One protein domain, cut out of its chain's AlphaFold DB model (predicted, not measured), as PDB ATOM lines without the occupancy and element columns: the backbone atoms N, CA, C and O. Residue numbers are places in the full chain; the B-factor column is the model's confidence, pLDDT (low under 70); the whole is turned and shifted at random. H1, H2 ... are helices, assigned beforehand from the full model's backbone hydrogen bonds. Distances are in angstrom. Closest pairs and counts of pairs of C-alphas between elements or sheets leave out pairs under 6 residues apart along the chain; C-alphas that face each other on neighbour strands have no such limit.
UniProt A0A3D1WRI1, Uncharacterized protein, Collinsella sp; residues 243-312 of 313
ATOM      1  N   ALA A 243      39.473  11.940 -29.058       73.69
ATOM      2  CA  ALA A 243      38.557  12.825 -28.338       73.69
ATOM      3  C   ALA A 243      39.136  14.241 -28.141       73.69
ATOM      4  O   ALA A 243      38.433  15.236 -28.349       73.69
ATOM      5  N   LYS A 244      40.429  14.357 -27.801       76.81
ATOM      6  CA  LYS A 244      41.122  15.655 -27.682       76.81
ATOM      7  C   LYS A 244      41.127  16.416 -29.006       76.81
ATOM      8  O   LYS A 244      40.764  17.593 -29.026       76.81
ATOM      9  N   LYS A 245      41.487  15.749 -30.108       75.44
ATOM     10  CA  LYS A 245      41.518  16.355 -31.449       75.44
ATOM     11  C   LYS A 245      40.140  16.868 -31.863       75.44
ATOM     12  O   LYS A 245      40.028  17.999 -32.332       75.44
ATOM     13  N   THR A 246      39.083  16.092 -31.631       70.62
ATOM     14  CA  THR A 246      37.710  16.521 -31.939       70.62
ATOM     15  C   THR A 246      37.272  17.713 -31.082       70.62
ATOM     16  O   THR A 246      36.678  18.667 -31.591       70.62
ATOM     17  N   ARG A 247      37.623  17.734 -29.789       70.00
ATOM     18  CA  ARG A 247      37.354  18.889 -28.918       70.00
ATOM     19  C   ARG A 247      38.089  20.148 -29.386       70.00
ATOM     20  O   ARG A 247      37.527  21.235 -29.320       70.00
ATOM     21  N   GLN A 248      39.325  20.015 -29.855       71.12
ATOM     22  CA  GLN A 248      40.085  21.144 -30.389       71.12
ATOM     23  C   GLN A 248      39.443  21.683 -31.674       71.12
ATOM     24  O   GLN A 248      39.194  22.881 -31.761       71.12
ATOM     25  N   ARG A 249      39.083  20.799 -32.615       69.62
ATOM     26  CA  ARG A 249      38.401  21.174 -33.866       69.62
ATOM     27  C   ARG A 249      37.063  21.870 -33.624       69.62
ATOM     28  O   ARG A 249      36.811  22.897 -34.238       69.62
ATOM     29  N   SER A 250      36.237  21.351 -32.712       66.75
ATOM     30  CA  SER A 250      34.950  21.987 -32.379       66.75
ATOM     31  C   SER A 250      35.132  23.369 -31.756       66.75
ATOM     32  O   SER A 250      34.449  24.294 -32.163       66.75
ATOM     33  N   ARG A 251      36.102  23.561 -30.848       68.12
ATOM     34  CA  ARG A 251      36.404  24.897 -30.296       68.12
ATOM     35  C   ARG A 251      36.843  25.889 -31.373       68.12
ATOM     36  O   ARG A 251      36.444  27.046 -31.313       68.12
ATOM     37  N   SER A 252      37.659  25.444 -32.328       68.12
ATOM     38  CA  SER A 252      38.063  26.271 -33.466       68.12
ATOM     39  C   SER A 252      36.860  26.639 -34.338       68.12
ATOM     40  O   SER A 252      36.649  27.823 -34.584       68.12
ATOM     41  N   ALA A 253      36.021  25.666 -34.699       65.88
ATOM     42  CA  ALA A 253      34.808  25.899 -35.483       65.88
ATOM     43  C   ALA A 253      33.799  26.824 -34.769       65.88
ATOM     44  O   ALA A 253      33.240  27.716 -35.401       65.88
ATOM     45  N   ASP A 254      33.608  26.666 -33.452       67.00
ATOM     46  CA  ASP A 254      32.747  27.537 -32.639       67.00
ATOM     47  C   ASP A 254      33.262  28.990 -32.674       67.00
ATOM     48  O   ASP A 254      32.488  29.928 -32.872       67.00
ATOM     49  N   SER A 255      34.583  29.187 -32.540       70.06
ATOM     50  CA  SER A 255      35.198  30.522 -32.598       70.06
ATOM     51  C   SER A 255      35.098  31.165 -33.983       70.06
ATOM     52  O   SER A 255      34.812  32.355 -34.097       70.06
ATOM     53  N   GLU A 256      35.269  30.367 -35.034       68.94
ATOM     54  CA  GLU A 256      35.153  30.794 -36.426       68.94
ATOM     55  C   GLU A 256      33.706  31.174 -36.774       68.94
ATOM     56  O   GLU A 256      33.457  32.218 -37.372       68.94
ATOM     57  N   SER A 257      32.728  30.385 -36.320       71.12
ATOM     58  CA  SER A 257      31.299  30.674 -36.492       71.12
ATOM     59  C   SER A 257      30.873  31.970 -35.789       71.12
ATOM     60  O   SER A 257      30.166  32.799 -36.373       71.12
ATOM     61  N   ALA A 258      31.344  32.194 -34.557       74.31
ATOM     62  CA  ALA A 258      31.076  33.425 -33.812       74.31
ATOM     63  C   ALA A 258      31.657  34.660 -34.520       74.31
ATOM     64  O   ALA A 258      30.968  35.670 -34.678       74.31
ATOM     65  N   LEU A 259      32.893  34.548 -35.017       74.56
ATOM     66  CA  LEU A 259      33.570  35.589 -35.789       74.56
ATOM     67  C   LEU A 259      32.796  35.935 -37.072       74.56
ATOM     68  O   LEU A 259      32.540  37.106 -37.351       74.56
ATOM     69  N   MET A 260      32.352  34.916 -37.813       76.06
ATOM     70  CA  MET A 260      31.551  35.083 -39.031       76.06
ATOM     71  C   MET A 260      30.188  35.729 -38.756       76.06
ATOM     72  O   MET A 260      29.726  36.559 -39.541       76.06
ATOM     73  N   THR A 261      29.543  35.366 -37.647       79.00
ATOM     74  CA  THR A 261      28.244  35.927 -37.248       79.00
ATOM     75  C   THR A 261      28.366  37.404 -36.878       79.00
ATOM     76  O   THR A 261      27.583  38.215 -37.373       79.00
ATOM     77  N   SER A 262      29.384  37.773 -36.089       80.31
ATOM     78  CA  SER A 262      29.679  39.175 -35.751       80.31
ATOM     79  C   SER A 262      29.887  40.013 -37.011       80.31
ATOM     80  O   SER A 262      29.252  41.049 -37.187       80.31
ATOM     81  N   PHE A 263      30.700  39.513 -37.945       80.38
ATOM     82  CA  PHE A 263      31.020  40.244 -39.167       80.38
ATOM     83  C   PHE A 263      29.805  40.417 -40.090       80.38
ATOM     84  O   PHE A 263      29.596  41.480 -40.672       80.38
ATOM     85  N   ARG A 264      28.945  39.396 -40.203       82.25
ATOM     86  CA  ARG A 264      27.675  39.527 -40.935       82.25
ATOM     87  C   ARG A 264      26.743  40.553 -40.293       82.25
ATOM     88  O   ARG A 264      26.086  41.289 -41.024       82.25
ATOM     89  N   SER A 265      26.708  40.628 -38.963       80.50
ATOM     90  CA  SER A 265      25.943  41.653 -38.245       80.50
ATOM     91  C   SER A 265      26.476  43.060 -38.527       80.50
ATOM     92  O   SER A 265      25.690  43.963 -38.803       80.50
ATOM     93  N   GLU A 266      27.801  43.242 -38.529       83.25
ATOM     94  CA  GLU A 266      28.442  44.514 -38.886       83.25
ATOM     95  C   GLU A 266      28.061  44.950 -40.309       83.25
ATOM     96  O   GLU A 266      27.578  46.068 -40.496       83.25
ATOM     97  N   ILE A 267      28.158  44.049 -41.298       82.81
ATOM     98  CA  ILE A 267      27.731  44.326 -42.682       82.81
ATOM     99  C   ILE A 267      26.237  44.676 -42.738       82.81
ATOM    100  O   ILE A 267      25.847  45.630 -43.409       82.81
ATOM    101  N   ALA A 268      25.381  43.931 -42.036       81.06
ATOM    102  CA  ALA A 268      23.944  44.188 -42.034       81.06
ATOM    103  C   ALA A 268      23.605  45.582 -41.473       81.06
ATOM    104  O   ALA A 268      22.706  46.243 -42.000       81.06
ATOM    105  N   SER A 269      24.356  46.044 -40.468       83.81
ATOM    106  CA  SER A 269      24.216  47.373 -39.856       83.81
ATOM    107  C   SER A 269      24.869  48.519 -40.644       83.81
ATOM    108  O   SER A 269      24.675  49.680 -40.291       83.81
ATOM    109  N   ALA A 270      25.615  48.215 -41.712       84.56
ATOM    110  CA  ALA A 270      26.332  49.216 -42.493       84.56
ATOM    111  C   ALA A 270      25.387  50.233 -43.163       84.56
ATOM    112  O   ALA A 270      24.324  49.886 -43.691       84.56
ATOM    113  N   THR A 271      25.817  51.491 -43.179       86.38
ATOM    114  CA  THR A 271      25.163  52.646 -43.810       86.38
ATOM    115  C   THR A 271      25.980  53.150 -45.005       86.38
ATOM    116  O   THR A 271      27.065  52.638 -45.286       86.38
ATOM    117  N   LYS A 272      25.487  54.176 -45.717       80.56
ATOM    118  CA  LYS A 272      26.213  54.787 -46.847       80.56
ATOM    119  C   LYS A 272      27.587  55.347 -46.459       80.56
ATOM    120  O   LYS A 272      28.488  55.333 -47.287       80.56
ATOM    121  N   ASP A 273      27.755  55.763 -45.205       82.12
ATOM    122  CA  ASP A 273      29.011  56.321 -44.684       82.12
ATOM    123  C   ASP A 273      29.998  55.238 -44.216       82.12
ATOM    124  O   ASP A 273      31.106  55.533 -43.763       82.12
ATOM    125  N   THR A 274      29.607  53.961 -44.286       83.62
ATOM    126  CA  THR A 274      30.455  52.859 -43.831       83.62
ATOM    127  C   THR A 274      31.629  52.655 -44.782       83.62
ATOM    128  O   THR A 274      31.467  52.539 -45.995       83.62
ATOM    129  N   ASN A 275      32.837  52.553 -44.226       84.62
ATOM    130  CA  ASN A 275      34.044  52.303 -45.005       84.62
ATOM    131  C   ASN A 275      34.130  50.828 -45.432       84.62
ATOM    132  O   ASN A 275      34.798  50.001 -44.803       84.62
ATOM    133  N   PHE A 276      33.460  50.495 -46.533       84.81
ATOM    134  CA  PHE A 276      33.461  49.140 -47.080       84.81
ATOM    135  C   PHE A 276      34.848  48.667 -47.544       84.81
ATOM    136  O   PHE A 276      35.113  47.468 -47.508       84.81
ATOM    137  N   ALA A 277      35.750  49.577 -47.929       84.50
ATOM    138  CA  ALA A 277      37.122  49.216 -48.293       84.50
ATOM    139  C   ALA A 277      37.906  48.692 -47.077       84.50
ATOM    140  O   ALA A 277      38.633  47.704 -47.180       84.50
ATOM    141  N   ALA A 278      37.703  49.291 -45.898       82.94
ATOM    142  CA  ALA A 278      38.275  48.789 -44.650       82.94
ATOM    143  C   ALA A 278      37.702  47.412 -44.267       82.94
ATOM    144  O   ALA A 278      38.446  46.539 -43.817       82.94
ATOM    145  N   ALA A 279      36.404  47.182 -44.497       82.44
ATOM    146  CA  ALA A 279      35.783  45.875 -44.281       82.44
ATOM    147  C   ALA A 279      36.375  44.795 -45.212       82.44
ATOM    148  O   ALA A 279      36.733  43.711 -44.752       82.44
ATOM    149  N   GLU A 280      36.567  45.097 -46.500       87.50
ATOM    150  CA  GLU A 280      37.206  44.188 -47.467       87.50
ATOM    151  C   GLU A 280      38.687  43.910 -47.142       87.50
ATOM    152  O   GLU A 280      39.162  42.772 -47.282       87.50
ATOM    153  N   ALA A 281      39.414  44.917 -46.649       87.25
ATOM    154  CA  ALA A 281      40.781  44.754 -46.162       87.25
ATOM    155  C   ALA A 281      40.833  43.838 -44.930       87.25
ATOM    156  O   ALA A 281      41.706  42.972 -44.835       87.25
ATOM    157  N   ASN A 282      39.865  43.964 -44.015       85.31
ATOM    158  CA  ASN A 282      39.776  43.103 -42.841       85.31
ATOM    159  C   ASN A 282      39.484  41.641 -43.223       85.31
ATOM    160  O   ASN A 282      40.162  40.748 -42.719       85.31
ATOM    161  N   ILE A 283      38.577  41.392 -44.181       84.94
ATOM    162  CA  ILE A 283      38.339  40.041 -44.732       84.94
ATOM    163  C   ILE A 283      39.645  39.452 -45.274       84.94
ATOM    164  O   ILE A 283      39.991  38.311 -44.974       84.94
ATOM    165  N   SER A 284      40.387  40.231 -46.060       89.56
ATOM    166  CA  SER A 284      41.635  39.773 -46.679       89.56
ATOM    167  C   SER A 284      42.714  39.465 -45.634       89.56
ATOM    168  O   SER A 284      43.389  38.441 -45.738       89.56
ATOM    169  N   ARG A 285      42.812  40.279 -44.575       88.50
ATOM    170  CA  ARG A 285      43.704  40.042 -43.429       88.50
ATOM    171  C   ARG A 285      43.327  38.780 -42.649       88.50
ATOM    172  O   ARG A 285      44.193  37.975 -42.318       88.50
ATOM    173  N   MET A 286      42.041  38.583 -42.370       82.50
ATOM    174  CA  MET A 286      41.551  37.387 -41.678       82.50
ATOM    175  C   MET A 286      41.800  36.124 -42.509       82.50
ATOM    176  O   MET A 286      42.195  35.094 -41.963       82.50
ATOM    177  N   GLN A 287      41.634  36.216 -43.831       84.38
ATOM    178  CA  GLN A 287      41.928  35.130 -44.761       84.38
ATOM    179  C   GLN A 287      43.430  34.796 -44.774       84.38
ATOM    180  O   GLN A 287      43.790  33.625 -44.699       84.38
ATOM    181  N   SER A 288      44.320  35.799 -44.804       85.00
ATOM    182  CA  SER A 288      45.774  35.565 -44.784       85.00
ATOM    183  C   SER A 288      46.278  35.004 -43.453       85.00
ATOM    184  O   SER A 288      47.250  34.260 -43.426       85.00
ATOM    185  N   GLN A 289      45.614  35.348 -42.346       83.25
ATOM    186  CA  GLN A 289      45.913  34.810 -41.015       83.25
ATOM    187  C   GLN A 289      45.323  33.405 -40.788       83.25
ATOM    188  O   GLN A 289      45.532  32.817 -39.730       83.25
ATOM    189  N   GLY A 290      44.586  32.862 -41.764       77.69
ATOM    190  CA  GLY A 290      43.944  31.551 -41.660       77.69
ATOM    191  C   GLY A 290      42.767  31.514 -40.682       77.69
ATOM    192  O   GLY A 290      42.350  30.433 -40.279       77.69
ATOM    193  N   HIS A 291      42.232  32.675 -40.290       75.81
ATOM    194  CA  HIS A 291      41.064  32.767 -39.410       75.81
ATOM    195  C   HIS A 291      39.750  32.451 -40.129       75.81
ATOM    196  O   HIS A 291      38.776  32.108 -39.470       75.81
ATOM    197  N   ILE A 292      39.724  32.578 -41.459       76.44
ATOM    198  CA  ILE A 292      38.599  32.202 -42.320       76.44
ATOM    199  C   ILE A 292      39.118  31.527 -43.594       76.44
ATOM    200  O   ILE A 292      40.178  31.873 -44.118       76.44
ATOM    201  N   THR A 293      38.355  30.576 -44.121       82.06
ATOM    202  CA  THR A 293      38.624  29.898 -45.397       82.06
ATOM    203  C   THR A 293      38.369  30.811 -46.601       82.06
ATOM    204  O   THR A 293      37.643  31.806 -46.524       82.06
ATOM    205  N   GLY A 294      38.909  30.437 -47.768       81.88
ATOM    206  CA  GLY A 294      38.665  31.163 -49.020       81.88
ATOM    207  C   GLY A 294      37.180  31.254 -49.396       81.88
ATOM    208  O   GLY A 294      36.717  32.316 -49.808       81.88
ATOM    209  N   GLY A 295      36.411  30.182 -49.172       80.62
ATOM    210  CA  GLY A 295      34.966  30.170 -49.427       80.62
ATOM    211  C   GLY A 295      34.186  31.105 -48.495       80.62
ATOM    212  O   GLY A 295      33.283  31.816 -48.933       80.62
ATOM    213  N   GLN A 296      34.566  31.183 -47.217       79.94
ATOM    214  CA  GLN A 296      33.951  32.126 -46.272       79.94
ATOM    215  C   GLN A 296      34.297  33.575 -46.602       79.94
ATOM    216  O   GLN A 296      33.411  34.428 -46.581       79.94
ATOM    217  N   ALA A 297      35.550  33.853 -46.969       84.81
ATOM    218  CA  ALA A 297      35.958  35.178 -47.415       84.81
ATOM    219  C   ALA A 297      35.161  35.620 -48.656       84.81
ATOM    220  O   ALA A 297      34.723  36.766 -48.739       84.81
ATOM    221  N   GLN A 298      34.911  34.703 -49.594       87.75
ATOM    222  CA  GLN A 298      34.055  34.962 -50.752       87.75
ATOM    223  C   GLN A 298      32.600  35.251 -50.345       87.75
ATOM    224  O   GLN A 298      32.017  36.216 -50.834       87.75
ATOM    225  N   SER A 299      32.035  34.485 -49.404       86.00
ATOM    226  CA  SER A 299      30.682  34.725 -48.877       86.00
ATOM    227  C   SER A 299      30.539  36.100 -48.208       86.00
ATOM    228  O   SER A 299      29.530  36.772 -48.412       86.00
ATOM    229  N   LEU A 300      31.539  36.552 -47.443       85.88
ATOM    230  CA  LEU A 300      31.512  37.879 -46.813       85.88
ATOM    231  C   LEU A 300      31.627  39.015 -47.836       85.88
ATOM    232  O   LEU A 300      30.918  40.013 -47.719       85.88
ATOM    233  N   ARG A 301      32.473  38.858 -48.863       90.00
ATOM    234  CA  ARG A 301      32.576  39.835 -49.962       90.00
ATOM    235  C   ARG A 301      31.267  39.940 -50.750       90.00
ATOM    236  O   ARG A 301      30.856  41.046 -51.086       90.00
ATOM    237  N   ALA A 302      30.581  38.818 -50.977       89.06
ATOM    238  CA  ALA A 302      29.252  38.815 -51.589       89.06
ATOM    239  C   ALA A 302      28.235  39.594 -50.735       89.06
ATOM    240  O   ALA A 302      27.555  40.472 -51.254       89.06
ATOM    241  N   ALA A 303      28.215  39.375 -49.416       87.12
ATOM    242  CA  ALA A 303      27.335  40.117 -48.510       87.12
ATOM    243  C   ALA A 303      27.615  41.635 -48.508       87.12
ATOM    244  O   ALA A 303      26.678  42.431 -48.468       87.12
ATOM    245  N   ILE A 304      28.887  42.050 -48.591       88.38
ATOM    246  CA  ILE A 304      29.256  43.464 -48.773       88.38
ATOM    247  C   ILE A 304      28.699  44.007 -50.093       88.38
ATOM    248  O   ILE A 304      28.102  45.082 -50.101       88.38
ATOM    249  N   SER A 305      28.870  43.275 -51.197       89.88
ATOM    250  CA  SER A 305      28.355  43.671 -52.512       89.88
ATOM    251  C   SER A 305      26.833  43.839 -52.503       89.88
ATOM    252  O   SER A 305      26.315  44.837 -53.005       89.88
ATOM    253  N   ASP A 306      26.109  42.903 -51.892       88.88
ATOM    254  CA  ASP A 306      24.651  42.974 -51.774       88.88
ATOM    255  C   ASP A 306      24.214  44.176 -50.934       88.88
ATOM    256  O   ASP A 306      23.271  44.886 -51.291       88.88
ATOM    257  N   LYS A 307      24.931  44.457 -49.839       88.50
ATOM    258  CA  LYS A 307      24.645  45.608 -48.981       88.50
ATOM    259  C   LYS A 307      24.913  46.940 -49.685       88.50
ATOM    260  O   LYS A 307      24.085  47.843 -49.581       88.50
ATOM    261  N   LYS A 308      26.017  47.059 -50.430       86.88
ATOM    262  CA  LYS A 308      26.322  48.230 -51.273       86.88
ATOM    263  C   LYS A 308      25.179  48.502 -52.259       86.88
ATOM    264  O   LYS A 308      24.604  49.590 -52.259       86.88
ATOM    265  N   LYS A 309      24.718  47.451 -52.948       90.44
ATOM    266  CA  LYS A 309      23.566  47.513 -53.859       90.44
ATOM    267  C   LYS A 309      22.278  47.982 -53.169       90.44
ATOM    268  O   LYS A 309      21.565  48.806 -53.732       90.44
ATOM    269  N   GLN A 310      21.984  47.507 -51.954       88.38
ATOM    270  CA  GLN A 310      20.825  47.968 -51.165       88.38
ATOM    271  C   GLN A 310      20.920  49.450 -50.776       88.38
ATOM    272  O   GLN A 310      19.905  50.139 -50.699       88.38
ATOM    273  N   LEU A 311      22.131  49.938 -50.516       86.19
ATOM    274  CA  LEU A 311      22.402  51.324 -50.142       86.19
ATOM    275  C   LEU A 311      22.528  52.261 -51.360       86.19
ATOM    276  O   LEU A 311      22.571  53.483 -51.188       86.19
ATOM    277  N   GLY A 312      22.537  51.713 -52.580       85.38
ATOM    278  CA  GLY A 312      22.667  52.468 -53.825       85.38
ATOM    279  C   GLY A 312      24.058  53.077 -54.019       85.38
ATOM    280  O   GLY A 312      24.154  54.207 -54.494       85.38
TER     281      GLY A 312
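This is residues 243 to 312 of the 313 residues of an uncharacterized protein of Collinsella sp (UniProt A0A3D1WRI1). One long helix, H1, runs past a hairpin of two shorter helices, H2 and H3, with its later part, residues 264 to 268, packing on H3; residues 243 to 251, at its first end, stick out as a free arm, and the body without them spans 36 by 19 by 16 A. The printed part has 70 residues with three named helices, H1, H2, H3 in chain order, and no named strand: all helix. It is loose, with a radius of gyration of the C-alphas of 13.8 A, and spans 50 by 20 by 16 A.

H1, residues 243 to 269, touches H3, residues 294 to 311, with residues 264 to 268 alone; the closest C-alphas, of Ile 267 and Ile 304, are 6.3 A apart. They run the same way at a shallow tilt of 16 degrees. H2, residues 276 to 288, and H3 form a helical hairpin, opposite ways at a shallow tilt of 6 degrees; they touch, closest at the C-alphas of Ile 283 and Ala 297, 6.0 A. H1 and H2 are near each other, their closest C-alphas 8.4 A apart. In H1, H2 and H3 every O i to N i+4 pair is within hydrogen-bond range.

H1 measures 39.1 A from C-alpha 243 at (38.557, 12.825, -28.338) to C-alpha 269; H2 measures 18.5 A, and H3 25.9 A, ending at C-alpha 311 at (22.402, 51.324, -50.142).

The C-alphas farthest apart, of Ala 243 and Gly 312, are 49.7 A apart. The printed part has no cut; the link H1 to H2 is short, H2 to H3 tight. Residues 249 to 254 and 256 have pLDDT under 70.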